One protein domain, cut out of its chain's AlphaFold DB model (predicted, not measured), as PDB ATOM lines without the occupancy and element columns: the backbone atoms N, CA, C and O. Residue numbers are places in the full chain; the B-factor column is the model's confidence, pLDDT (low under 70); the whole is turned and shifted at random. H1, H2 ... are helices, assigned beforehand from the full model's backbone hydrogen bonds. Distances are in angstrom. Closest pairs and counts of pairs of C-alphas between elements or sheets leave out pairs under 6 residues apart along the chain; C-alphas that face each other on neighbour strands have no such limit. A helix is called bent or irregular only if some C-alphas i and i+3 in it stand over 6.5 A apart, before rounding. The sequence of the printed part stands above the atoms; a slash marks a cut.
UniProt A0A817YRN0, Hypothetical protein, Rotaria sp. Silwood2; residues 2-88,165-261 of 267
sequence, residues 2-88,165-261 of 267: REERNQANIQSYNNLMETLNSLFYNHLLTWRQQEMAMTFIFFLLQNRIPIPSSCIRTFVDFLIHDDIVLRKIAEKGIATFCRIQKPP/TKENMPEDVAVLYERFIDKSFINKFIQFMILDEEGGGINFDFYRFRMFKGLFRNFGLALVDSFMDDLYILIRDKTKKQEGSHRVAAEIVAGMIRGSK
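This is residues 2 to 88 and 165 to 261 of the 267 residues of the protein "Hypothetical protein" of Rotaria sp. Silwood2 (UniProt A0A817YRN0). Nine helices, H1 to H9 along the chain, make a body with a loose up-and-down bundle of H1 to H4 at one end, from which residues 2 to 9 of H1 stick out. H5 lies along H3, H7 crosses H4, and H9 packs on H7 and H8 at the other end. The 184 printed residues have no named strand; the class is all helix. The whole is compact, with a radius of gyration of the C-alphas of 17.2 A, and only just elongated, spanning 60 by 39 by 25 A.

H1, residues 2 to 22, and H2, residues 31 to 43, form a hairpin; H1 touches with residues 17 to 21 alone, and the closest C-alphas, Leu 20 and Ala 37, are 6.0 A apart. H3, residues 53 to 64, and H4, residues 68 to 84, form another, closest at C-alphas 59 and 74, 4.7 A. H5, residues 171 to 180, touches H3 at a shallow tilt of 18 degrees, closest at C-alphas 53 and 172, 4.3 A. H6, residues 183 to 195, touches H3, closest at C-alphas 64 and 189, 5.4 A. H7, residues 206 to 223, touches H4 at a steep tilt of 54 degrees, closest at C-alphas 79 and 211, 3.9 A. H8, residues 225 to 235, and H9, residues 242 to 261, form a hairpin, closest at C-alphas 234 and 245, 4.9 A. H9 touches H7, closest at C-alphas 213 and 255, 3.8 A. Every O i to N i+4 pair is within hydrogen-bond range in H1, H2, H4 and H6; H3 has 7 of 8, H5 5 of 6, H7 11 of 14, H8 5 of 7 and H9 15 of 16.

H1, 30.2 A long, begins at C-alpha 2 (-63.870, -2.015, 37.300). H9, 28.8 A long, ends at C-alpha 261 (-40.325, 0.440, 3.686). H7 and H8 are irregular: C-alphas 218 and 221 are 9.6 A apart, and C-alphas 226 and 229 7.6 A.

The C-alphas of Arg 2 and Lys 238, the two farthest apart, are 62.5 A apart. Residues 89 to 164 are not printed; C-alphas 88 and 165 are 14.1 A apart across the cut. Of the links printed whole, none is long. Residues 27 and 198 to 200 have pLDDT under 70.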
ATOM      1  N   ARG A   2     -64.124  -2.083  38.767       87.19
ATOM      2  CA  ARG A   2     -63.870  -2.015  37.300       87.19
ATOM      3  C   ARG A   2     -62.635  -2.810  36.863       87.19
ATOM      4  O   ARG A   2     -62.671  -3.475  35.835       87.19
ATOM      5  N   GLU A   3     -61.565  -2.740  37.644       90.69
ATOM      6  CA  GLU A   3     -60.307  -3.428  37.349       90.69
ATOM      7  C   GLU A   3     -60.427  -4.947  37.498       90.69
ATOM      8  O   GLU A   3     -60.077  -5.676  36.576       90.69
ATOM      9  N   GLU A   4     -61.068  -5.416  38.569       93.25
ATOM     10  CA  GLU A   4     -61.412  -6.835  38.762       93.25
ATOM     11  C   GLU A   4     -62.271  -7.371  37.609       93.25
ATOM     12  O   GLU A   4     -62.004  -8.443  37.073       93.25
ATOM     13  N   ARG A   5     -63.272  -6.599  37.154       94.38
ATOM     14  CA  ARG A   5     -64.088  -6.978  35.993       94.38
ATOM     15  C   ARG A   5     -63.255  -7.065  34.711       94.38
ATOM     16  O   ARG A   5     -63.474  -7.966  33.907       94.38
ATOM     17  N   ASN A   6     -62.303  -6.155  34.509       92.62
ATOM     18  CA  ASN A   6     -61.403  -6.210  33.356       92.62
ATOM     19  C   ASN A   6     -60.493  -7.443  33.410       92.62
ATOM     20  O   ASN A   6     -60.333  -8.114  32.392       92.62
ATOM     21  N   GLN A   7     -59.945  -7.772  34.580       93.69
ATOM     22  CA  GLN A   7     -59.132  -8.974  34.778       93.69
ATOM     23  C   GLN A   7     -59.943 -10.249  34.509       93.69
ATOM     24  O   GLN A   7     -59.498 -11.102  33.744       93.69
ATOM     25  N   ALA A   8     -61.170 -10.338  35.032       95.25
ATOM     26  CA  ALA A   8     -62.069 -11.462  34.771       95.25
ATOM     27  C   ALA A   8     -62.406 -11.617  33.274       95.25
ATOM     28  O   ALA A   8     -62.465 -12.734  32.757       95.25
ATOM     29  N   ASN A   9     -62.577 -10.504  32.549       93.94
ATOM     30  CA  ASN A   9     -62.789 -10.530  31.100       93.94
ATOM     31  C   ASN A   9     -61.552 -11.048  30.346       93.94
ATOM     32  O   ASN A   9     -61.702 -11.851  29.428       93.94
ATOM     33  N   ILE A  10     -60.344 -10.619  30.731       93.94
ATOM     34  CA  ILE A  10     -59.086 -11.106  30.133       93.94
ATOM     35  C   ILE A  10     -58.927 -12.608  30.386       93.94
ATOM     36  O   ILE A  10     -58.605 -13.357  29.466       93.94
ATOM     37  N   GLN A  11     -59.212 -13.061  31.606       95.25
ATOM     38  CA  GLN A  11     -59.155 -14.480  31.945       95.25
ATOM     39  C   GLN A  11     -60.172 -15.293  31.137       95.25
ATOM     40  O   GLN A  11     -59.831 -16.339  30.595       95.25
ATOM     41  N   SER A  12     -61.399 -14.788  30.986       95.81
ATOM     42  CA  SER A  12     -62.437 -15.438  30.176       95.81
ATOM     43  C   SER A  12     -62.042 -15.523  28.699       95.81
ATOM     44  O   SER A  12     -62.254 -16.555  28.066       95.81
ATOM     45  N   TYR A  13     -61.427 -14.465  28.159       95.69
ATOM     46  CA  TYR A  13     -60.885 -14.439  26.800       95.69
ATOM     47  C   TYR A  13     -59.794 -15.499  26.598       95.69
ATOM     48  O   TYR A  13     -59.890 -16.299  25.667       95.69
ATOM     49  N   ASN A  14     -58.797 -15.540  27.488       95.00
ATOM     50  CA  ASN A  14     -57.708 -16.515  27.412       95.00
ATOM     51  C   ASN A  14     -58.238 -17.946  27.538       95.00
ATOM     52  O   ASN A  14     -57.897 -18.796  26.723       95.00
ATOM     53  N   ASN A  15     -59.138 -18.194  28.495       96.50
ATOM     54  CA  ASN A  15     -59.756 -19.504  28.683       96.50
ATOM     55  C   ASN A  15     -60.533 -19.948  27.440       96.50
ATOM     56  O   ASN A  15     -60.439 -21.109  27.054       96.50
ATOM     57  N   LEU A  16     -61.283 -19.046  26.797       96.94
ATOM     58  CA  LEU A  16     -62.015 -19.363  25.570       96.94
ATOM     59  C   LEU A  16     -61.062 -19.722  24.424       96.94
ATOM     60  O   LEU A  16     -61.266 -20.741  23.768       96.94
ATOM     61  N   MET A  17     -60.025 -18.909  24.205       96.56
ATOM     62  CA  MET A  17     -59.007 -19.151  23.176       96.56
ATOM     63  C   MET A  17     -58.312 -20.501  23.380       96.56
ATOM     64  O   MET A  17     -58.276 -21.310  22.458       96.56
ATOM     65  N   GLU A  18     -57.840 -20.783  24.597       95.81
ATOM     66  CA  GLU A  18     -57.176 -22.050  24.929       95.81
ATOM     67  C   GLU A  18     -58.126 -23.247  24.834       95.81
ATOM     68  O   GLU A  18     -57.753 -24.295  24.312       95.81
ATOM     69  N   THR A  19     -59.381 -23.092  25.271       95.31
ATOM     70  CA  THR A  19     -60.387 -24.156  25.159       95.31
ATOM     71  C   THR A  19     -60.626 -24.503  23.697       95.31
ATOM     72  O   THR A  19     -60.535 -25.674  23.343       95.31
ATOM     73  N   LEU A  20     -60.869 -23.508  22.836       95.38
ATOM     74  CA  LEU A  20     -61.030 -23.726  21.396       95.38
ATOM     75  C   LEU A  20     -59.784 -24.376  20.786       95.38
ATOM     76  O   LEU A  20     -59.911 -25.319  20.009       95.38
ATOM     77  N   ASN A  21     -58.595 -23.914  21.174       95.25
ATOM     78  CA  ASN A  21     -57.333 -24.441  20.671       95.25
ATOM     79  C   ASN A  21     -57.096 -25.904  21.081       95.25
ATOM     80  O   ASN A  21     -56.637 -26.712  20.278       95.25
ATOM     81  N   SER A  22     -57.469 -26.276  22.308       94.06
ATOM     82  CA  SER A  22     -57.332 -27.647  22.812       94.06
ATOM     83  C   SER A  22     -58.141 -28.667  22.001       94.06
ATOM     84  O   SER A  22     -57.754 -29.832  21.908       94.06
ATOM     85  N   LEU A  23     -59.233 -28.237  21.352       93.06
ATOM     86  CA  LEU A  23     -60.102 -29.129  20.583       93.06
ATOM     87  C   LEU A  23     -59.395 -29.748  19.370       93.06
ATOM     88  O   LEU A  23     -59.748 -30.861  18.982       93.06
ATOM     89  N   PHE A  24     -58.384 -29.085  18.797       91.75
ATOM     90  CA  PHE A  24     -57.625 -29.631  17.666       91.75
ATOM     91  C   PHE A  24     -56.794 -30.861  18.045       91.75
ATOM     92  O   PHE A  24     -56.618 -31.757  17.222       91.75
ATOM     93  N   TYR A  25     -56.328 -30.939  19.293       83.12
ATOM     94  CA  TYR A  25     -55.437 -32.003  19.766       83.12
ATOM     95  C   TYR A  25     -56.189 -33.219  20.315       83.12
ATOM     96  O   TYR A  25     -55.619 -34.298  20.440       83.12
ATOM     97  N   ASN A  26     -57.485 -33.079  20.597       78.81
ATOM     98  CA  ASN A  26     -58.288 -34.160  21.165       78.81
ATOM     99  C   ASN A  26     -58.804 -35.164  20.114       78.81
ATOM    100  O   ASN A  26     -59.498 -36.101  20.482       78.81
ATOM    101  N   HIS A  27     -58.508 -34.981  18.816       68.06
ATOM    102  CA  HIS A  27     -58.950 -35.827  17.685       68.06
ATOM    103  C   HIS A  27     -60.471 -36.062  17.556       68.06
ATOM    104  O   HIS A  27     -60.912 -36.883  16.757       68.06
ATOM    105  N   LEU A  28     -61.290 -35.322  18.306       75.50
ATOM    106  CA  LEU A  28     -62.750 -35.467  18.323       75.50
ATOM    107  C   LEU A  28     -63.464 -34.570  17.302       75.50
ATOM    108  O   LEU A  28     -64.674 -34.694  17.120       75.50
ATOM    109  N   LEU A  29     -62.744 -33.649  16.657       86.38
ATOM    110  CA  LEU A  29     -63.337 -32.720  15.703       86.38
ATOM    111  C   LEU A  29     -63.380 -33.311  14.293       86.38
ATOM    112  O   LEU A  29     -62.353 -33.678  13.722       86.38
ATOM    113  N   THR A  30     -64.568 -33.292  13.696       91.25
ATOM    114  CA  THR A  30     -64.737 -33.417  12.243       91.25
ATOM    115  C   THR A  30     -64.058 -32.243  11.527       91.25
ATOM    116  O   THR A  30     -63.921 -31.164  12.106       91.25
ATOM    117  N   TRP A  31     -63.684 -32.408  10.254       89.94
ATOM    118  CA  TRP A  31     -63.047 -31.350   9.449       89.94
ATOM    119  C   TRP A  31     -63.822 -30.019   9.502       89.94
ATOM    120  O   TRP A  31     -63.256 -28.969   9.790       89.94
ATOM    121  N   ARG A  32     -65.155 -30.070   9.387       92.69
ATOM    122  CA  ARG A  32     -66.020 -28.884   9.459       92.69
ATOM    123  C   ARG A  32     -65.993 -28.215  10.834       92.69
ATOM    124  O   ARG A  32     -66.077 -26.995  10.936       92.69
ATOM    125  N   GLN A  33     -65.873 -28.995  11.907       94.25
ATOM    126  CA  GLN A  33     -65.718 -28.438  13.251       94.25
ATOM    127  C   GLN A  33     -64.329 -27.822  13.454       94.25
ATOM    128  O   GLN A  33     -64.231 -26.812  14.148       94.25
ATOM    129  N   GLN A  34     -63.279 -28.371  12.834       94.50
ATOM    130  CA  GLN A  34     -61.949 -27.754  12.841       94.50
ATOM    131  C   GLN A  34     -61.976 -26.395  12.132       94.50
ATOM    132  O   GLN A  34     -61.505 -25.408  12.694       94.50
ATOM    133  N   GLU A  35     -62.597 -26.305  10.951       95.06
ATOM    134  CA  GLU A  35     -62.782 -25.033  10.236       95.06
ATOM    135  C   GLU A  35     -63.517 -23.994  11.097       95.06
ATOM    136  O   GLU A  35     -63.100 -22.834  11.181       95.06
ATOM    137  N   MET A  36     -64.592 -24.409  11.778       95.81
ATOM    138  CA  MET A  36     -65.353 -23.541  12.682       95.81
ATOM    139  C   MET A  36     -64.512 -23.067  13.869       95.81
ATOM    140  O   MET A  36     -64.469 -21.868  14.141       95.81
ATOM    141  N   ALA A  37     -63.822 -23.981  14.555       96.06
ATOM    142  CA  ALA A  37     -62.967 -23.649  15.691       96.06
ATOM    143  C   ALA A  37     -61.858 -22.668  15.279       96.06
ATOM    144  O   ALA A  37     -61.651 -21.650  15.938       96.06
ATOM    145  N   MET A  38     -61.216 -22.917  14.135       97.06
ATOM    146  CA  MET A  38     -60.145 -22.072  13.613       97.06
ATOM    147  C   MET A  38     -60.656 -20.679  13.236       97.06
ATOM    148  O   MET A  38     -60.015 -19.668  13.522       97.06
ATOM    149  N   THR A  39     -61.858 -20.611  12.657       97.44
ATOM    150  CA  THR A  39     -62.540 -19.347  12.352       97.44
ATOM    151  C   THR A  39     -62.881 -18.563  13.622       97.44
ATOM    152  O   THR A  39     -62.695 -17.347  13.658       97.44
ATOM    153  N   PHE A  40     -63.334 -19.232  14.688       97.62
ATOM    154  CA  PHE A  40     -63.607 -18.574  15.967       97.62
ATOM    155  C   PHE A  40     -62.338 -18.020  16.614       97.62
ATOM    156  O   PHE A  40     -62.333 -16.854  17.009       97.62
ATOM    157  N   ILE A  41     -61.246 -18.790  16.650       97.25
ATOM    158  CA  ILE A  41     -59.947 -18.297  17.139       97.25
ATOM    159  C   ILE A  41     -59.484 -17.100  16.298       97.25
ATOM    160  O   ILE A  41     -59.039 -16.092  16.846       97.25
ATOM    161  N   PHE A  42     -59.646 -17.156  14.973       97.62
ATOM    162  CA  PHE A  42     -59.306 -16.045  14.083       97.62
ATOM    163  C   PHE A  42     -60.089 -14.765  14.413       97.62
ATOM    164  O   PHE A  42     -59.498 -13.685  14.482       97.62
ATOM    165  N   PHE A  43     -61.397 -14.861  14.664       96.81
ATOM    166  CA  PHE A  43     -62.221 -13.705  15.039       96.81
ATOM    167  C   PHE A  43     -61.918 -13.148  16.432       96.81
ATOM    168  O   PHE A  43     -62.215 -11.984  16.698       96.81
ATOM    169  N   LEU A  44     -61.295 -13.942  17.299       96.31
ATOM    170  CA  LEU A  44     -60.864 -13.524  18.630       96.31
ATOM    171  C   LEU A  44     -59.486 -12.829  18.626       96.31
ATOM    172  O   LEU A  44     -59.056 -12.322  19.664       96.31
ATOM    173  N   LEU A  45     -58.790 -12.744  17.486       95.44
ATOM    174  CA  LEU A  45     -57.538 -11.988  17.379       95.44
ATOM    175  C   LEU A  45     -57.776 -10.486  17.606       95.44
ATOM    176  O   LEU A  45     -58.489  -9.822  16.852       95.44
ATOM    177  N   GLN A  46     -57.109  -9.914  18.610       91.88
ATOM    178  CA  GLN A  46     -57.223  -8.497  18.965       91.88
ATOM    179  C   GLN A  46     -55.873  -7.882  19.340       91.88
ATOM    180  O   GLN A  46     -54.924  -8.580  19.665       91.88
ATOM    181  N   ASN A  47     -55.778  -6.551  19.290       89.25
ATOM    182  CA  ASN A  47     -54.519  -5.821  19.484       89.25
ATOM    183  C   ASN A  47     -54.316  -5.225  20.886       89.25
ATOM    184  O   ASN A  47     -53.337  -4.515  21.092       89.25
ATOM    185  N   ARG A  48     -55.259  -5.425  21.814       86.62
ATOM    186  CA  ARG A  48     -55.207  -4.832  23.163       86.62
ATOM    187  C   ARG A  48     -54.731  -5.797  24.241       86.62
ATOM    188  O   ARG A  48     -54.352  -5.345  25.313       86.62
ATOM    189  N   ILE A  49     -54.817  -7.095  23.977       87.56
ATOM    190  CA  ILE A  49     -54.525  -8.164  24.930       87.56
ATOM    191  C   ILE A  49     -53.559  -9.129  24.228       87.56
ATOM    192  O   ILE A  49     -53.747  -9.363  23.029       87.56
ATOM    193  N   PRO A  50     -52.534  -9.652  24.926       87.44
ATOM    194  CA  PRO A  50     -51.658 -10.683  24.378       87.44
ATOM    195  C   PRO A  50     -52.455 -11.882  23.872       87.44
ATOM    196  O   PRO A  50     -53.429 -12.300  24.498       87.44
ATOM    197  N   ILE A  51     -52.045 -12.425  22.731       93.12
ATOM    198  CA  ILE A  51     -52.678 -13.614  22.164       93.12
ATOM    199  C   ILE A  51     -51.951 -14.836  22.732       93.12
ATOM    200  O   ILE A  51     -50.721 -14.829  22.743       93.12
ATOM    201  N   PRO A  52     -52.662 -15.883  23.182       94.69
ATOM    202  CA  PRO A  52     -51.999 -17.086  23.667       94.69
ATOM    203  C   PRO A  52     -51.089 -17.715  22.603       94.69
ATOM    204  O   PRO A  52     -51.526 -17.984  21.477       94.69
ATOM    205  N   SER A  53     -49.828 -17.980  22.959       95.00
ATOM    206  CA  SER A  53     -48.808 -18.534  22.053       95.00
ATOM    207  C   SER A  53     -49.225 -19.881  21.453       95.00
ATOM    208  O   SER A  53     -48.878 -20.189  20.314       95.00
ATOM    209  N   SER A  54     -50.021 -20.666  22.186       95.31
ATOM    210  CA  SER A  54     -50.589 -21.939  21.730       95.31
ATOM    211  C   SER A  54     -51.483 -21.769  20.493       95.31
ATOM    212  O   SER A  54     -51.425 -22.579  19.570       95.31
ATOM    213  N   CYS A  55     -52.272 -20.694  20.438       96.06
ATOM    214  CA  CYS A  55     -53.159 -20.387  19.320       96.06
ATOM    215  C   CYS A  55     -52.355 -19.926  18.103       96.06
ATOM    216  O   CYS A  55     -52.668 -20.285  16.968       96.06
ATOM    217  N   ILE A  56     -51.289 -19.152  18.335       96.81
ATOM    218  CA  ILE A  56     -50.364 -18.743  17.273       96.81
ATOM    219  C   ILE A  56     -49.644 -19.954  16.685       96.81
ATOM    220  O   ILE A  56     -49.554 -20.070  15.463       96.81
ATOM    221  N   ARG A  57     -49.210 -20.893  17.531       96.88
ATOM    222  CA  ARG A  57     -48.614 -22.164  17.102       96.88
ATOM    223  C   ARG A  57     -49.560 -22.954  16.211       96.88
ATOM    224  O   ARG A  57     -49.151 -23.351  15.128       96.88
ATOM    225  N   THR A  58     -50.831 -23.063  16.585       96.75
ATOM    226  CA  THR A  58     -51.846 -23.707  15.743       96.75
ATOM    227  C   THR A  58     -52.000 -23.014  14.387       96.75
ATOM    228  O   THR A  58     -52.010 -23.695  13.367       96.75
ATOM    229  N   PHE A  59     -52.047 -21.674  14.324       97.81
ATOM    230  CA  PHE A  59     -52.043 -20.965  13.034       97.81
ATOM    231  C   PHE A  59     -50.811 -21.289  12.191       97.81
ATOM    232  O   PHE A  59     -50.947 -21.541  10.999       97.81
ATOM    233  N   VAL A  60     -49.624 -21.295  12.791       97.56
ATOM    234  CA  VAL A  60     -48.372 -21.586  12.085       97.56
ATOM    235  C   VAL A  60     -48.350 -23.025  11.569       97.56
ATOM    236  O   VAL A  60     -48.069 -23.251  10.394       97.56
ATOM    237  N   ASP A  61     -48.694 -23.991  12.416       96.19
ATOM    238  CA  ASP A  61     -48.703 -25.411  12.064       96.19
ATOM    239  C   ASP A  61     -49.731 -25.701  10.963       96.19
ATOM    240  O   ASP A  61     -49.489 -26.513  10.066       96.19
ATOM    241  N   PHE A  62     -50.852 -24.975  10.966       97.12
ATOM    242  CA  PHE A  62     -51.922 -25.170   9.997       97.12
ATOM    243  C   PHE A  62     -51.626 -24.564   8.619       97.12
ATOM    244  O   PHE A  62     -52.351 -24.861   7.672       97.12
ATOM    245  N   LEU A  63     -50.539 -23.800   8.449       97.88
ATOM    246  CA  LEU A  63     -50.069 -23.373   7.120       97.88
ATOM    247  C   LEU A  63     -49.688 -24.562   6.224       97.88
ATOM    248  O   LEU A  63     -49.718 -24.448   5.001       97.88
ATOM    249  N   ILE A  64     -49.359 -25.707   6.826       97.62
ATOM    250  CA  ILE A  64     -49.064 -26.964   6.128       97.62
ATOM    251  C   ILE A  64     -50.083 -28.069   6.440       97.62
ATOM    252  O   ILE A  64     -49.768 -29.252   6.289       97.62
ATOM    253  N   HIS A  65     -51.278 -27.689   6.904       96.19
ATOM    254  CA  HIS A  65     -52.395 -28.616   7.080       96.19
ATOM    255  C   HIS A  65     -52.850 -29.151   5.721       96.19
ATOM    256  O   HIS A  65     -52.731 -28.433   4.734       96.19
ATOM    257  N   ASP A  66     -53.401 -30.362   5.647       93.56
ATOM    258  CA  ASP A  66     -53.821 -30.962   4.367       93.56
ATOM    259  C   ASP A  66     -55.089 -30.303   3.789       93.56
ATOM    260  O   ASP A  66     -55.268 -30.220   2.571       93.56
ATOM    261  N   ASP A  67     -55.924 -29.745   4.661       93.69
ATOM    262  CA  ASP A  67     -57.130 -28.991   4.305       93.69
ATOM    263  C   ASP A  67     -56.814 -27.547   3.859       93.69
ATOM    264  O   ASP A  67     -56.262 -26.746   4.620       93.69
ATOM    265  N   ILE A  68     -57.206 -27.203   2.626       93.69
ATOM    266  CA  ILE A  68     -56.997 -25.877   2.024       93.69
ATOM    267  C   ILE A  68     -57.747 -24.752   2.749       93.69
ATOM    268  O   ILE A  68     -57.240 -23.631   2.836       93.69
ATOM    269  N   VAL A  69     -58.939 -25.016   3.291       94.56
ATOM    270  CA  VAL A  69     -59.732 -24.014   4.013       94.56
ATOM    271  C   VAL A  69     -59.006 -23.634   5.298       94.56
ATOM    272  O   VAL A  69     -58.841 -22.446   5.591       94.56
ATOM    273  N   LEU A  70     -58.483 -24.627   6.021       96.50
ATOM    274  CA  LEU A  70     -57.680 -24.404   7.221       96.50
ATOM    275  C   LEU A  70     -56.371 -23.662   6.918       96.50
ATOM    276  O   LEU A  70     -56.067 -22.702   7.631       96.50
ATOM    277  N   ARG A  71     -55.659 -24.006   5.830       96.75
ATOM    278  CA  ARG A  71     -54.477 -23.243   5.377       96.75
ATOM    279  C   ARG A  71     -54.813 -21.773   5.122       96.75
ATOM    280  O   ARG A  71     -54.110 -20.882   5.592       96.75
ATOM    281  N   LYS A  72     -55.934 -21.484   4.457       95.56
ATOM    282  CA  LYS A  72     -56.360 -20.099   4.173       95.56
ATOM    283  C   LYS A  72     -56.745 -19.318   5.420       95.56
ATOM    284  O   LYS A  72     -56.468 -18.118   5.506       95.56
ATOM    285  N   ILE A  73     -57.397 -19.957   6.390       97.56
ATOM    286  CA  ILE A  73     -57.669 -19.319   7.685       97.56
ATOM    287  C   ILE A  73     -56.345 -19.061   8.417       97.56
ATOM    288  O   ILE A  73     -56.164 -17.974   8.966       97.56
ATOM    289  N   ALA A  74     -55.397 -20.000   8.355       98.06
ATOM    290  CA  ALA A  74     -54.061 -19.847   8.916       98.06
ATOM    291  C   ALA A  74     -53.285 -18.669   8.316       98.06
ATOM    292  O   ALA A  74     -52.837 -17.798   9.062       98.06
ATOM    293  N   GLU A  75     -53.220 -18.551   6.992       97.62
ATOM    294  CA  GLU A  75     -52.590 -17.416   6.303       97.62
ATOM    295  C   GLU A  75     -53.191 -16.070   6.755       97.62
ATOM    296  O   GLU A  75     -52.468 -15.120   7.084       97.62
ATOM    297  N   LYS A  76     -54.527 -15.987   6.849       97.69
ATOM    298  CA  LYS A  76     -55.242 -14.798   7.352       97.69
ATOM    299  C   LYS A  76     -54.920 -14.513   8.821       97.69
ATOM    300  O   LYS A  76     -54.747 -13.341   9.190       97.69
ATOM    301  N   GLY A  77     -54.834 -15.558   9.639       97.81
ATOM    302  CA  GLY A  77     -54.454 -15.506  11.047       97.81
ATOM    303  C   GLY A  77     -53.052 -14.939  11.230       97.81
ATOM    304  O   GLY A  77     -52.899 -13.919  11.901       97.81
ATOM    305  N   ILE A  78     -52.054 -15.493  10.540       98.12
ATOM    306  CA  ILE A  78     -50.660 -15.026  10.592       98.12
ATOM    307  C   ILE A  78     -50.523 -13.602  10.048       98.12
ATOM    308  O   ILE A  78     -49.856 -12.769  10.667       98.12
ATOM    309  N   ALA A  79     -51.203 -13.254   8.949       98.06
ATOM    310  CA  ALA A  79     -51.220 -11.879   8.444       98.06
ATOM    311  C   ALA A  79     -51.783 -10.884   9.478       98.06
ATOM    312  O   ALA A  79     -51.268  -9.769   9.644       98.06
ATOM    313  N   THR A  80     -52.840 -11.285  10.188       97.69
ATOM    314  CA  THR A  80     -53.481 -10.478  11.234       97.69
ATOM    315  C   THR A  80     -52.602 -10.373  12.471       97.69
ATOM    316  O   THR A  80     -52.399  -9.263  12.964       97.69
ATOM    317  N   PHE A  81     -52.019 -11.484  12.913       97.19
ATOM    318  CA  PHE A  81     -51.076 -11.532  14.020       97.19
ATOM    319  C   PHE A  81     -49.862 -10.647  13.756       97.19
ATOM    320  O   PHE A  81     -49.566  -9.766  14.557       97.19
ATOM    321  N   CYS A  82     -49.243 -10.752  12.576       96.81
ATOM    322  CA  CYS A  82     -48.143  -9.873  12.196       96.81
ATOM    323  C   CYS A  82     -48.555  -8.400  12.311       96.81
ATOM    324  O   CYS A  82     -47.784  -7.574  12.793       96.81
ATOM    325  N   ARG A  83     -49.760  -8.027  11.850       95.75
ATOM    326  CA  ARG A  83     -50.290  -6.653  11.957       95.75
ATOM    327  C   ARG A  83     -50.485  -6.207  13.410       95.75
ATOM    328  O   ARG A  83     -50.259  -5.025  13.667       95.75
ATOM    329  N   ILE A  84     -50.926  -7.099  14.295       95.50
ATOM    330  CA  ILE A  84     -51.072  -6.845  15.735       95.50
ATOM    331  C   ILE A  84     -49.691  -6.625  16.358       95.50
ATOM    332  O   ILE A  84     -49.450  -5.560  16.917       95.50
ATOM    333  N   GLN A  85     -48.760  -7.548  16.118       93.88
ATOM    334  CA  GLN A  85     -47.361  -7.499  16.552       93.88
ATOM    335  C   GLN A  85     -46.500  -6.613  15.650       93.88
ATOM    336  O   GLN A  85     -45.374  -6.937  15.293       93.88
ATOM    337  N   LYS A  86     -47.043  -5.504  15.153       92.75
ATOM    338  CA  LYS A  86     -46.268  -4.568  14.338       92.75
ATOM    339  C   LYS A  86     -45.375  -3.764  15.291       92.75
ATOM    340  O   LYS A  86     -45.951  -3.002  16.068       92.75
ATOM    341  N   PRO A  87     -44.028  -3.818  15.174       90.62
ATOM    342  CA  PRO A  87     -43.144  -3.030  16.035       90.62
ATOM    343  C   PRO A  87     -43.550  -1.553  16.030       90.62
ATOM    344  O   PRO A  87     -44.081  -1.090  15.009       90.62
ATOM    345  N   PRO A  88     -43.345  -0.780  17.104       88.50
ATOM    346  CA  PRO A  88     -43.704   0.633  17.128       88.50
ATOM    347  C   PRO A  88     -42.964   1.423  16.039       88.50
ATOM    348  O   PRO A  88     -42.105   0.922  15.312       88.50
ATOM    349  N   THR A 165     -35.658  -9.208  17.107       89.56
ATOM    350  CA  THR A 165     -34.417  -9.977  17.101       89.56
ATOM    351  C   THR A 165     -34.555 -11.110  18.115       89.56
ATOM    352  O   THR A 165     -35.534 -11.161  18.859       89.56
ATOM    353  N   LYS A 166     -33.592 -12.032  18.184       87.25
ATOM    354  CA  LYS A 166     -33.663 -13.144  19.149       87.25
ATOM    355  C   LYS A 166     -33.707 -12.660  20.605       87.25
ATOM    356  O   LYS A 166     -34.215 -13.365  21.465       87.25
ATOM    357  N   GLU A 167     -33.205 -11.458  20.868       87.81
ATOM    358  CA  GLU A 167     -33.051 -10.890  22.206       87.81
ATOM    359  C   GLU A 167     -34.303 -10.154  22.706       87.81
ATOM    360  O   GLU A 167     -34.484 -10.026  23.915       87.81
ATOM    361  N   ASN A 168     -35.161  -9.649  21.810       90.56
ATOM    362  CA  ASN A 168     -36.308  -8.801  22.178       90.56
ATOM    363  C   ASN A 168     -37.676  -9.385  21.776       90.56
ATOM    364  O   ASN A 168     -38.702  -8.717  21.925       90.56
ATOM    365  N   MET A 169     -37.695 -10.597  21.221       91.94
ATOM    366  CA  MET A 169     -38.896 -11.218  20.681       91.94
ATOM    367  C   MET A 169     -39.774 -11.811  21.790       91.94
ATOM    368  O   MET A 169     -39.301 -12.657  22.549       91.94
ATOM    369  N   PRO A 170     -41.056 -11.414  21.883       92.19
ATOM    370  CA  PRO A 170     -42.015 -12.066  22.770       92.19
ATOM    371  C   PRO A 170     -42.238 -13.537  22.394       92.19
ATOM    372  O   PRO A 170     -42.076 -13.916  21.234       92.19
ATOM    373  N   GLU A 171     -42.669 -14.354  23.356       91.38
ATOM    374  CA  GLU A 171     -42.873 -15.797  23.166       91.38
ATOM    375  C   GLU A 171     -43.829 -16.124  22.007       91.38
ATOM    376  O   GLU A 171     -43.542 -16.995  21.190       91.38
ATOM    377  N   ASP A 172     -44.937 -15.392  21.878       90.44
ATOM    378  CA  ASP A 172     -45.915 -15.589  20.802       90.44
ATOM    379  C   ASP A 172     -45.335 -15.251  19.417       90.44
ATOM    380  O   ASP A 172     -45.671 -15.887  18.417       90.44
ATOM    381  N   VAL A 173     -44.423 -14.280  19.346       94.25
ATOM    382  CA  VAL A 173     -43.698 -13.918  18.122       94.25
ATOM    383  C   VAL A 173     -42.587 -14.930  17.807       94.25
ATOM    384  O   VAL A 173     -42.368 -15.229  16.629       94.25
ATOM    385  N   ALA A 174     -41.940 -15.501  18.830       94.44
ATOM    386  CA  ALA A 174     -40.898 -16.523  18.691       94.44
ATOM    387  C   ALA A 174     -41.393 -17.754  17.933       94.44
ATOM    388  O   ALA A 174     -40.686 -18.255  17.059       94.44
ATOM    389  N   VAL A 175     -42.649 -18.149  18.153       95.06
ATOM    390  CA  VAL A 175     -43.298 -19.245  17.419       95.06
ATOM    391  C   VAL A 175     -43.232 -19.051  15.898       95.06
ATOM    392  O   VAL A 175     -42.962 -20.004  15.166       95.06
ATOM    393  N   LEU A 176     -43.462 -17.828  15.401       95.19
ATOM    394  CA  LEU A 176     -43.340 -17.541  13.967       95.19
ATOM    395  C   LEU A 176     -41.885 -17.630  13.524       95.19
ATOM    396  O   LEU A 176     -41.595 -18.259  12.512       95.19
ATOM    397  N   TYR A 177     -40.983 -16.980  14.258       95.19
ATOM    398  CA  TYR A 177     -39.577 -16.924  13.878       95.19
ATOM    399  C   TYR A 177     -38.967 -18.320  13.763       95.19
ATOM    400  O   TYR A 177     -38.419 -18.648  12.717       95.19
ATOM    401  N   GLU A 178     -39.133 -19.156  14.791       94.88
ATOM    402  CA  GLU A 178     -38.616 -20.527  14.832       94.88
ATOM    403  C   GLU A 178     -39.104 -21.366  13.653       94.88
ATOM    404  O   GLU A 178     -38.344 -22.147  13.083       94.88
ATOM    405  N   ARG A 179     -40.364 -21.185  13.244       95.38
ATOM    406  CA  ARG A 179     -40.908 -21.951  12.126       95.38
ATOM    407  C   ARG A 179     -40.484 -21.406  10.763       95.38
ATOM    408  O   ARG A 179     -40.222 -22.185   9.854       95.38
ATOM    409  N   PHE A 180     -40.355 -20.090  10.612       95.81
ATOM    410  CA  PHE A 180     -39.925 -19.456   9.361       95.81
ATOM    411  C   PHE A 180     -38.396 -19.406   9.167       95.81
ATOM    412  O   PHE A 180     -37.918 -18.810   8.201       95.81
ATOM    413  N   ILE A 181     -37.622 -20.058  10.038       95.06
ATOM    414  CA  ILE A 181     -36.217 -20.420   9.779       95.06
ATOM    415  C   ILE A 181     -36.045 -21.911   9.441       95.06
ATOM    416  O   ILE A 181     -34.982 -22.318   8.976       95.06
ATOM    417  N   ASP A 182     -37.082 -22.731   9.638       96.19
ATOM    418  CA  ASP A 182     -37.079 -24.147   9.277       96.19
ATOM    419  C   ASP A 182     -37.345 -24.314   7.774       96.19
ATOM    420  O   ASP A 182     -38.471 -24.188   7.285       96.19
ATOM    421  N   LYS A 183     -36.288 -24.644   7.028       95.31
ATOM    422  CA  LYS A 183     -36.366 -24.879   5.581       95.31
ATOM    423  C   LYS A 183     -37.330 -25.999   5.202       95.31
ATOM    424  O   LYS A 183     -37.990 -25.897   4.173       95.31
ATOM    425  N   SER A 184     -37.463 -27.048   6.014       96.44
ATOM    426  CA  SER A 184     -38.383 -28.147   5.699       96.44
ATOM    427  C   SER A 184     -39.841 -27.677   5.721       96.44
ATOM    428  O   SER A 184     -40.621 -28.003   4.819       96.44
ATOM    429  N   PHE A 185     -40.177 -26.833   6.697       97.56
ATOM    430  CA  PHE A 185     -41.478 -26.195   6.798       97.56
ATOM    431  C   PHE A 185     -41.729 -25.236   5.634       97.56
ATOM    432  O   PHE A 185     -42.764 -25.350   4.979       97.56
ATOM    433  N   ILE A 186     -40.787 -24.330   5.346       97.19
ATOM    434  CA  ILE A 186     -40.920 -23.345   4.259       97.19
ATOM    435  C   ILE A 186     -41.148 -24.046   2.925       97.19
ATOM    436  O   ILE A 186     -42.071 -23.684   2.198       97.19
ATOM    437  N   ASN A 187     -40.372 -25.090   2.631       96.94
ATOM    438  CA  ASN A 187     -40.495 -25.840   1.386       96.94
ATOM    439  C   ASN A 187     -41.891 -26.456   1.250       96.94
ATOM    440  O   ASN A 187     -42.526 -26.326   0.203       96.94
ATOM    441  N   LYS A 188     -42.402 -27.092   2.314       97.38
ATOM    442  CA  LYS A 188     -43.749 -27.682   2.313       97.38
ATOM    443  C   LYS A 188     -44.833 -26.608   2.191       97.38
ATOM    444  O   LYS A 188     -45.783 -26.775   1.430       97.38
ATOM    445  N   PHE A 189     -44.674 -25.494   2.898       97.75
ATOM    446  CA  PHE A 189     -45.599 -24.369   2.842       97.75
ATOM    447  C   PHE A 189     -45.665 -23.757   1.437       97.75
ATOM    448  O   PHE A 189     -46.752 -23.596   0.888       97.75
ATOM    449  N   ILE A 190     -44.515 -23.506   0.805       96.94
ATOM    450  CA  ILE A 190     -44.436 -23.018  -0.577       96.94
ATOM    451  C   ILE A 190     -45.080 -24.009  -1.548       96.94
ATOM    452  O   ILE A 190     -45.851 -23.594  -2.411       96.94
ATOM    453  N   GLN A 191     -44.830 -25.310  -1.392       95.75
ATOM    454  CA  GLN A 191     -45.457 -26.330  -2.235       95.75
ATOM    455  C   GLN A 191     -46.984 -26.297  -2.149       95.75
ATOM    456  O   GLN A 191     -47.642 -26.346  -3.189       95.75
ATOM    457  N   PHE A 192     -47.556 -26.169  -0.949       95.88
ATOM    458  CA  PHE A 192     -49.002 -26.000  -0.813       95.88
ATOM    459  C   PHE A 192     -49.489 -24.691  -1.419       95.88
ATOM    460  O   PHE A 192     -50.465 -24.702  -2.162       95.88
ATOM    461  N   MET A 193     -48.776 -23.583  -1.204       94.94
ATOM    462  CA  MET A 193     -49.154 -22.312  -1.813       94.94
ATOM    463  C   MET A 193     -49.196 -22.385  -3.341       94.94
ATOM    464  O   MET A 193     -50.107 -21.802  -3.919       94.94
ATOM    465  N   ILE A 194     -48.268 -23.094  -3.994       94.06
ATOM    466  CA  ILE A 194     -48.283 -23.294  -5.454       94.06
ATOM    467  C   ILE A 194     -49.559 -24.026  -5.887       94.06
ATOM    468  O   ILE A 194     -50.146 -23.652  -6.895       94.06
ATOM    469  N   LEU A 195     -49.981 -25.043  -5.128       91.00
ATOM    470  CA  LEU A 195     -51.140 -25.889  -5.438       91.00
ATOM    471  C   LEU A 195     -52.489 -25.242  -5.099       91.00
ATOM    472  O   LEU A 195     -53.513 -25.639  -5.649       91.00
ATOM    473  N   ASP A 196     -52.500 -24.281  -4.176       85.75
ATOM    474  CA  ASP A 196     -53.708 -23.618  -3.692       85.75
ATOM    475  C   ASP A 196     -54.264 -22.645  -4.734       85.75
ATOM    476  O   ASP A 196     -54.017 -21.433  -4.698       85.75
ATOM    477  N   GLU A 197     -55.024 -23.201  -5.670       76.12
ATOM    478  CA  GLU A 197     -55.791 -22.496  -6.692       76.12
ATOM    479  C   GLU A 197     -57.280 -22.502  -6.327       76.12
ATOM    480  O   GLU A 197     -57.815 -23.486  -5.818       76.12
ATOM    481  N   GLU A 198     -57.972 -21.391  -6.573       62.03
ATOM    482  CA  GLU A 198     -59.404 -21.262  -6.300       62.03
ATOM    483  C   GLU A 198     -60.123 -20.779  -7.561       62.03
ATOM    484  O   GLU A 198     -59.693 -19.823  -8.204       62.03
ATOM    485  N   GLY A 199     -61.232 -21.429  -7.922       57.59
ATOM    486  CA  GLY A 199     -62.134 -20.916  -8.960       57.59
ATOM    487  C   GLY A 199     -61.589 -20.926 -10.394       57.59
ATOM    488  O   GLY A 199     -62.115 -20.199 -11.230       57.59
ATOM    489  N   GLY A 200     -60.575 -21.746 -10.693       62.81
ATOM    490  CA  GLY A 200     -60.102 -21.995 -12.063       62.81
ATOM    491  C   GLY A 200     -59.152 -20.944 -12.646       62.81
ATOM    492  O   GLY A 200     -58.909 -20.972 -13.850       62.81
ATOM    493  N   GLY A 201     -58.615 -20.032 -11.826       73.75
ATOM    494  CA  GLY A 201     -57.598 -19.067 -12.253       73.75
ATOM    495  C   GLY A 201     -56.549 -18.790 -11.179       73.75
ATOM    496  O   GLY A 201     -56.840 -18.820  -9.980       73.75
ATOM    497  N   ILE A 202     -55.326 -18.482 -11.608       83.25
ATOM    498  CA  ILE A 202     -54.205 -18.175 -10.719       83.25
ATOM    499  C   ILE A 202     -54.140 -16.660 -10.527       83.25
ATOM    500  O   ILE A 202     -53.684 -15.907 -11.385       83.25
ATOM    501  N   ASN A 203     -54.627 -16.200  -9.375       89.81
ATOM    502  CA  ASN A 203     -54.675 -14.785  -9.018       89.81
ATOM    503  C   ASN A 203     -53.754 -14.482  -7.843       89.81
ATOM    504  O   ASN A 203     -53.629 -15.290  -6.926       89.81
ATOM    505  N   PHE A 204     -53.174 -13.284  -7.846       93.50
ATOM    506  CA  PHE A 204     -52.397 -12.770  -6.723       93.50
ATOM    507  C   PHE A 204     -53.237 -12.737  -5.439       93.50
ATOM    508  O   PHE A 204     -54.255 -12.040  -5.371       93.50
ATOM    509  N   ASP A 205     -52.789 -13.444  -4.404       93.19
ATOM    510  CA  ASP A 205     -53.476 -13.494  -3.124       93.19
ATOM    511  C   ASP A 205     -53.025 -12.351  -2.204       93.19
ATOM    512  O   ASP A 205     -51.882 -12.229  -1.745       93.19
ATOM    513  N   PHE A 206     -53.982 -11.487  -1.887       93.50
ATOM    514  CA  PHE A 206     -53.745 -10.321  -1.054       93.50
ATOM    515  C   PHE A 206     -53.458 -10.651   0.421       93.50
ATOM    516  O   PHE A 206     -52.772  -9.874   1.098       93.50
ATOM    517  N   TYR A 207     -53.978 -11.760   0.948       94.50
ATOM    518  CA  TYR A 207     -53.710 -12.200   2.315       94.50
ATOM    519  C   TYR A 207     -52.308 -12.794   2.438       94.50
ATOM    520  O   TYR A 207     -51.599 -12.407   3.371       94.50
ATOM    521  N   ARG A 208     -51.858 -13.595   1.465       96.00
ATOM    522  CA  ARG A 208     -50.467 -14.081   1.391       96.00
ATOM    523  C   ARG A 208     -49.478 -12.934   1.306       96.00
ATOM    524  O   ARG A 208     -48.573 -12.825   2.134       96.00
ATOM    525  N   PHE A 209     -49.727 -11.983   0.409       97.56
ATOM    526  CA  PHE A 209     -48.961 -10.740   0.355       97.56
ATOM    527  C   PHE A 209     -48.905 -10.019   1.711       97.56
ATOM    528  O   PHE A 209     -47.838  -9.580   2.150       97.56
ATOM    529  N   ARG A 210     -50.045  -9.861   2.399       98.06
ATOM    530  CA  ARG A 210     -50.097  -9.200   3.715       98.06
ATOM    531  C   ARG A 210     -49.318  -9.966   4.778       98.06
ATOM    532  O   ARG A 210     -48.717  -9.312   5.634       98.06
ATOM    533  N   MET A 211     -49.338 -11.293   4.719       98.00
ATOM    534  CA  MET A 211     -48.573 -12.171   5.592       98.00
ATOM    535  C   MET A 211     -47.074 -11.953   5.388       98.00
ATOM    536  O   MET A 211     -46.407 -11.522   6.326       98.00
ATOM    537  N   PHE A 212     -46.570 -12.101   4.159       98.31
ATOM    538  CA  PHE A 212     -45.159 -11.868   3.834       98.31
ATOM    539  C   PHE A 212     -44.715 -10.445   4.166       98.31
ATOM    540  O   PHE A 212     -43.710 -10.239   4.844       98.31
ATOM    541  N   LYS A 213     -45.521  -9.440   3.809       98.19
ATOM    542  CA  LYS A 213     -45.288  -8.052   4.227       98.19
ATOM    543  C   LYS A 213     -45.169  -7.923   5.745       98.19
ATOM    544  O   LYS A 213     -44.400  -7.097   6.229       98.19
ATOM    545  N   GLY A 214     -45.986  -8.656   6.497       97.50
ATOM    546  CA  GLY A 214     -45.946  -8.711   7.951       97.50
ATOM    547  C   GLY A 214     -44.639  -9.302   8.466       97.50
ATOM    548  O   GLY A 214     -43.973  -8.640   9.260       97.50
ATOM    549  N   LEU A 215     -44.257 -10.475   7.956       97.00
ATOM    550  CA  LEU A 215     -43.022 -11.180   8.298       97.00
ATOM    551  C   LEU A 215     -41.795 -10.286   8.070       97.00
ATOM    552  O   LEU A 215     -41.109  -9.921   9.022       97.00
ATOM    553  N   PHE A 216     -41.583  -9.801   6.845       96.69
ATOM    554  CA  PHE A 216     -40.415  -8.973   6.513       96.69
ATOM    555  C   PHE A 216     -40.427  -7.609   7.222       96.69
ATOM    556  O   PHE A 216     -39.381  -7.056   7.563       96.69
ATOM    557  N   ARG A 217     -41.607  -7.055   7.532       95.56
ATOM    558  CA  ARG A 217     -41.709  -5.832   8.345       95.56
ATOM    559  C   ARG A 217     -41.363  -6.072   9.813       95.56
ATOM    560  O   ARG A 217     -40.859  -5.141  10.439       95.56
ATOM    561  N   ASN A 218     -41.689  -7.229  10.371       95.44
ATOM    562  CA  ASN A 218     -41.520  -7.503  11.794       95.44
ATOM    563  C   ASN A 218     -40.114  -8.037  12.103       95.44
ATOM    564  O   ASN A 218     -39.519  -7.594  13.080       95.44
ATOM    565  N   PHE A 219     -39.570  -8.899  11.240       94.44
ATOM    566  CA  PHE A 219     -38.283  -9.581  11.437       94.44
ATOM    567  C   PHE A 219     -37.140  -9.023  10.571       94.44
ATOM    568  O   PHE A 219     -35.973  -9.247  10.871       94.44
ATOM    569  N   GLY A 220     -37.443  -8.259   9.512       91.56
ATOM    570  CA  GLY A 220     -36.413  -7.729   8.606       91.56
ATOM    571  C   GLY A 220     -35.648  -8.838   7.888       91.56
ATOM    572  O   GLY A 220     -36.248  -9.839   7.493       91.56
ATOM    573  N   LEU A 221     -34.332  -8.654   7.760       90.12
ATOM    574  CA  LEU A 221     -33.420  -9.597   7.104       90.12
ATOM    575  C   LEU A 221     -33.387 -10.982   7.739       90.12
ATOM    576  O   LEU A 221     -33.118 -11.950   7.041       90.12
ATOM    577  N   ALA A 222     -33.715 -11.097   9.029       90.31
ATOM    578  CA  ALA A 222     -33.606 -12.355   9.761       90.31
ATOM    579  C   ALA A 222     -34.437 -13.498   9.151       90.31
ATOM    580  O   ALA A 222     -34.157 -14.660   9.427       90.31
ATOM    581  N   LEU A 223     -35.456 -13.172   8.345       93.06
ATOM    582  CA  LEU A 223     -36.220 -14.145   7.567       93.06
ATOM    583  C   LEU A 223     -35.988 -14.045   6.056       93.06
ATOM    584  O   LEU A 223     -36.476 -14.907   5.343       93.06
ATOM    585  N   VAL A 224     -35.302 -13.025   5.535       92.19
ATOM    586  CA  VAL A 224     -35.108 -12.858   4.081       92.19
ATOM    587  C   VAL A 224     -34.313 -14.023   3.514       92.19
ATOM    588  O   VAL A 224     -34.771 -14.664   2.568       92.19
ATOM    589  N   ASP A 225     -33.184 -14.344   4.143       89.44
ATOM    590  CA  ASP A 225     -32.288 -15.417   3.704       89.44
ATOM    591  C   ASP A 225     -33.004 -16.775   3.667       89.44
ATOM    592  O   ASP A 225     -32.787 -17.587   2.765       89.44
ATOM    593  N   SER A 226     -33.962 -16.986   4.576       93.44
ATOM    594  CA  SER A 226     -34.798 -18.186   4.618       93.44
ATOM    595  C   SER A 226     -35.672 -18.383   3.376       93.44
ATOM    596  O   SER A 226     -36.165 -19.489   3.188       93.44
ATOM    597  N   PHE A 227     -35.858 -17.378   2.514       95.56
ATOM    598  CA  PHE A 227     -36.663 -17.484   1.290       95.56
ATOM    599  C   PHE A 227     -35.864 -17.308  -0.009       95.56
ATOM    600  O   PHE A 227     -36.429 -17.521  -1.078       95.56
ATOM    601  N   MET A 228     -34.587 -16.911   0.035       94.31
ATOM    602  CA  MET A 228     -33.853 -16.510  -1.177       94.31
ATOM    603  C   MET A 228     -33.655 -17.651  -2.182       94.31
ATOM    604  O   MET A 228     -33.939 -17.473  -3.370       94.31
ATOM    605  N   ASP A 229     -33.228 -18.828  -1.719       95.00
ATOM    606  CA  ASP A 229     -33.056 -20.003  -2.587       95.00
ATOM    607  C   ASP A 229     -34.387 -20.429  -3.220       95.00
ATOM    608  O   ASP A 229     -34.476 -20.681  -4.422       95.00
ATOM    609  N   ASP A 230     -35.451 -20.439  -2.416       96.25
ATOM    610  CA  ASP A 230     -36.793 -20.823  -2.843       96.25
ATOM    611  C   ASP A 230     -37.360 -19.833  -3.863       96.25
ATOM    612  O   ASP A 230     -37.907 -20.236  -4.888       96.25
ATOM    613  N   LEU A 231     -37.157 -18.530  -3.651       97.00
ATOM    614  CA  LEU A 231     -37.501 -17.488  -4.617       97.00
ATOM    615  C   LEU A 231     -36.791 -17.690  -5.954       97.00
ATOM    616  O   LEU A 231     -37.416 -17.560  -7.007       97.00
ATOM    617  N   TYR A 232     -35.502 -18.025  -5.930       96.69
ATOM    618  CA  TYR A 232     -34.741 -18.273  -7.149       96.69
ATOM    619  C   TYR A 232     -35.291 -19.467  -7.936       96.69
ATOM    620  O   TYR A 232     -35.380 -19.403  -9.165       96.69
ATOM    621  N   ILE A 233     -35.692 -20.531  -7.234       97.06
ATOM    622  CA  ILE A 233     -36.342 -21.703  -7.829       97.06
ATOM    623  C   ILE A 233     -37.701 -21.313  -8.421       97.06
ATOM    624  O   ILE A 233     -37.956 -21.607  -9.587       97.06
ATOM    625  N   LEU A 234     -38.543 -20.608  -7.657       97.69
ATOM    626  CA  LEU A 234     -39.887 -20.203  -8.079       97.69
ATOM    627  C   LEU A 234     -39.868 -19.313  -9.329       97.69
ATOM    628  O   LEU A 234     -40.664 -19.523 -10.237       97.69
ATOM    629  N   ILE A 235     -38.955 -18.337  -9.393       97.38
ATOM    630  CA  ILE A 235     -38.826 -17.392 -10.519       97.38
ATOM    631  C   ILE A 235     -38.331 -18.087 -11.797       97.38
ATOM    632  O   ILE A 235     -38.565 -17.606 -12.905       97.38
ATOM    633  N   ARG A 236     -37.601 -19.198 -11.658       97.50
ATOM    634  CA  ARG A 236     -37.009 -19.941 -12.780       97.50
ATOM    635  C   ARG A 236     -37.790 -21.188 -13.159       97.50
ATOM    636  O   ARG A 236     -37.338 -21.921 -14.041       97.50
ATOM    637  N   ASP A 237     -38.917 -21.440 -12.503       96.38
ATOM    638  CA  ASP A 237     -39.750 -22.590 -12.795       96.38
ATOM    639  C   ASP A 237     -40.292 -22.498 -14.229       96.38
ATOM    640  O   ASP A 237     -40.910 -21.519 -14.633       96.38
ATOM    641  N   LYS A 238     -40.028 -23.540 -15.019       95.44
ATOM    642  CA  LYS A 238     -40.506 -23.700 -16.403       95.44
ATOM    643  C   LYS A 238     -41.376 -24.947 -16.560       95.44
ATOM    644  O   LYS A 238     -41.611 -25.421 -17.671       95.44
ATOM    645  N   THR A 239     -41.779 -25.552 -15.445       93.50
ATOM    646  CA  THR A 239     -42.624 -26.743 -15.428       93.50
ATOM    647  C   THR A 239     -44.085 -26.375 -15.685       93.50
ATOM    648  O   THR A 239     -44.458 -25.210 -15.802       93.50
ATOM    649  N   LYS A 240     -44.967 -27.382 -15.715       88.06
ATOM    650  CA  LYS A 240     -46.419 -27.167 -15.827       88.06
ATOM    651  C   LYS A 240     -47.011 -26.342 -14.672       88.06
ATOM    652  O   LYS A 240     -48.121 -25.853 -14.817       88.06
ATOM    653  N   LYS A 241     -46.295 -26.201 -13.548       88.06
ATOM    654  CA  LYS A 241     -46.727 -25.440 -12.363       88.06
ATOM    655  C   LYS A 241     -46.203 -23.999 -12.340       88.06
ATOM    656  O   LYS A 241     -46.456 -23.289 -11.371       88.06
ATOM    657  N   GLN A 242     -45.509 -23.560 -13.395       93.12
ATOM    658  CA  GLN A 242     -44.837 -22.257 -13.443       93.12
ATOM    659  C   GLN A 242     -45.756 -21.076 -13.097       93.12
ATOM    660  O   GLN A 242     -45.308 -20.122 -12.478       93.12
ATOM    661  N   GLU A 243     -47.042 -21.126 -13.453       92.31
ATOM    662  CA  GLU A 243     -47.976 -20.033 -13.166       92.31
ATOM    663  C   GLU A 243     -48.220 -19.895 -11.652       92.31
ATOM    664  O   GLU A 243     -48.106 -18.797 -11.103       92.31
ATOM    665  N   GLY A 244     -48.420 -21.016 -10.950       94.06
ATOM    666  CA  GLY A 244     -48.507 -21.053  -9.490       94.06
ATOM    667  C   GLY A 244     -47.196 -20.627  -8.824       94.06
ATOM    668  O   GLY A 244     -47.216 -19.830  -7.885       94.06
ATOM    669  N   SER A 245     -46.055 -21.082  -9.348       96.06
ATOM    670  CA  SER A 245     -44.721 -20.713  -8.851       96.06
ATOM    671  C   SER A 245     -44.435 -19.215  -8.993       96.06
ATOM    672  O   SER A 245     -44.051 -18.563  -8.020       96.06
ATOM    673  N   HIS A 246     -44.687 -18.635 -10.168       96.19
ATOM    674  CA  HIS A 246     -44.506 -17.205 -10.419       96.19
ATOM    675  C   HIS A 246     -45.458 -16.349  -9.584       96.19
ATOM    676  O   HIS A 246     -45.053 -15.293  -9.096       96.19
ATOM    677  N   ARG A 247     -46.698 -16.806  -9.364       96.00
ATOM    678  CA  ARG A 247     -47.619 -16.143  -8.437       96.00
ATOM    679  C   ARG A 247     -47.038 -16.096  -7.025       96.00
ATOM    680  O   ARG A 247     -46.957 -15.015  -6.447       96.00
ATOM    681  N   VAL A 248     -46.625 -17.240  -6.477       97.19
ATOM    682  CA  VAL A 248     -46.070 -17.304  -5.115       97.19
ATOM    683  C   VAL A 248     -44.808 -16.443  -5.004       97.19
ATOM    684  O   VAL A 248     -44.668 -15.682  -4.046       97.19
ATOM    685  N   ALA A 249     -43.929 -16.469  -6.012       97.88
ATOM    686  CA  ALA A 249     -42.781 -15.566  -6.069       97.88
ATOM    687  C   ALA A 249     -43.206 -14.091  -6.025       97.88
ATOM    688  O   ALA A 249     -42.651 -13.314  -5.248       97.88
ATOM    689  N   ALA A 250     -44.213 -13.698  -6.812       97.75
ATOM    690  CA  ALA A 250     -44.721 -12.330  -6.827       97.75
ATOM    691  C   ALA A 250     -45.294 -11.908  -5.462       97.75
ATOM    692  O   ALA A 250     -45.057 -10.782  -5.024       97.75
ATOM    693  N   GLU A 251     -46.011 -12.792  -4.766       98.12
ATOM    694  CA  GLU A 251     -46.567 -12.540  -3.429       98.12
ATOM    695  C   GLU A 251     -45.470 -12.337  -2.374       98.12
ATOM    696  O   GLU A 251     -45.536 -11.377  -1.594       98.12
ATOM    697  N   ILE A 252     -44.438 -13.189  -2.385       98.12
ATOM    698  CA  ILE A 252     -43.282 -13.085  -1.485       98.12
ATOM    699  C   ILE A 252     -42.507 -11.794  -1.773       98.12
ATOM    700  O   ILE A 252     -42.287 -11.003  -0.854       98.12
ATOM    701  N   VAL A 253     -42.149 -11.531  -3.035       98.06
ATOM    702  CA  VAL A 253     -41.379 -10.341  -3.442       98.06
ATOM    703  C   VAL A 253     -42.152  -9.055  -3.146       98.06
ATOM    704  O   VAL A 253     -41.596  -8.113  -2.576       98.06
ATOM    705  N   ALA A 254     -43.453  -9.005  -3.447       98.19
ATOM    706  CA  ALA A 254     -44.293  -7.870  -3.072       98.19
ATOM    707  C   ALA A 254     -44.312  -7.675  -1.549       98.19
ATOM    708  O   ALA A 254     -44.260  -6.539  -1.060       98.19
ATOM    709  N   GLY A 255     -44.358  -8.772  -0.790       98.12
ATOM    710  CA  GLY A 255     -44.211  -8.776   0.659       98.12
ATOM    711  C   GLY A 255     -42.883  -8.172   1.115       98.12
ATOM    712  O   GLY A 255     -42.900  -7.271   1.954       98.12
ATOM    713  N   MET A 256     -41.759  -8.604   0.536       96.94
ATOM    714  CA  MET A 256     -40.415  -8.101   0.843       96.94
ATOM    715  C   MET A 256     -40.319  -6.597   0.587       96.94
ATOM    716  O   MET A 256     -40.067  -5.838   1.521       96.94
ATOM    717  N   ILE A 257     -40.654  -6.142  -0.627       96.44
ATOM    718  CA  ILE A 257     -40.595  -4.722  -1.021       96.44
ATOM    719  C   ILE A 257     -41.472  -3.853  -0.106       96.44
ATOM    720  O   ILE A 257     -41.105  -2.755   0.313       96.44
ATOM    721  N   ARG A 258     -42.682  -4.315   0.233       96.12
ATOM    722  CA  ARG A 258     -43.601  -3.535   1.082       96.12
ATOM    723  C   ARG A 258     -43.293  -3.664   2.572       96.12
ATOM    724  O   ARG A 258     -43.754  -2.815   3.347       96.12
ATOM    725  N   GLY A 259     -42.574  -4.708   2.972       95.06
ATOM    726  CA  GLY A 259     -42.048  -4.930   4.315       95.06
ATOM    727  C   GLY A 259     -40.795  -4.097   4.591       95.06
ATOM    728  O   GLY A 259     -40.628  -3.631   5.724       95.06
ATOM    729  N   SER A 260     -40.006  -3.816   3.546       93.50
ATOM    730  CA  SER A 260     -38.735  -3.084   3.612       93.50
ATOM    731  C   SER A 260     -38.838  -1.564   3.707       93.50
ATOM    732  O   SER A 260     -37.854  -0.883   3.957       93.50
ATOM    733  N   LYS A 261     -40.055  -1.012   3.653       91.56
ATOM    734  CA  LYS A 261     -40.325   0.440   3.686       91.56
ATOM    735  C   LYS A 261     -39.597   1.244   4.787       91.56
ATOM    736  O   LYS A 261     -39.403   2.440   4.623       91.56
TER     737      LYS A 261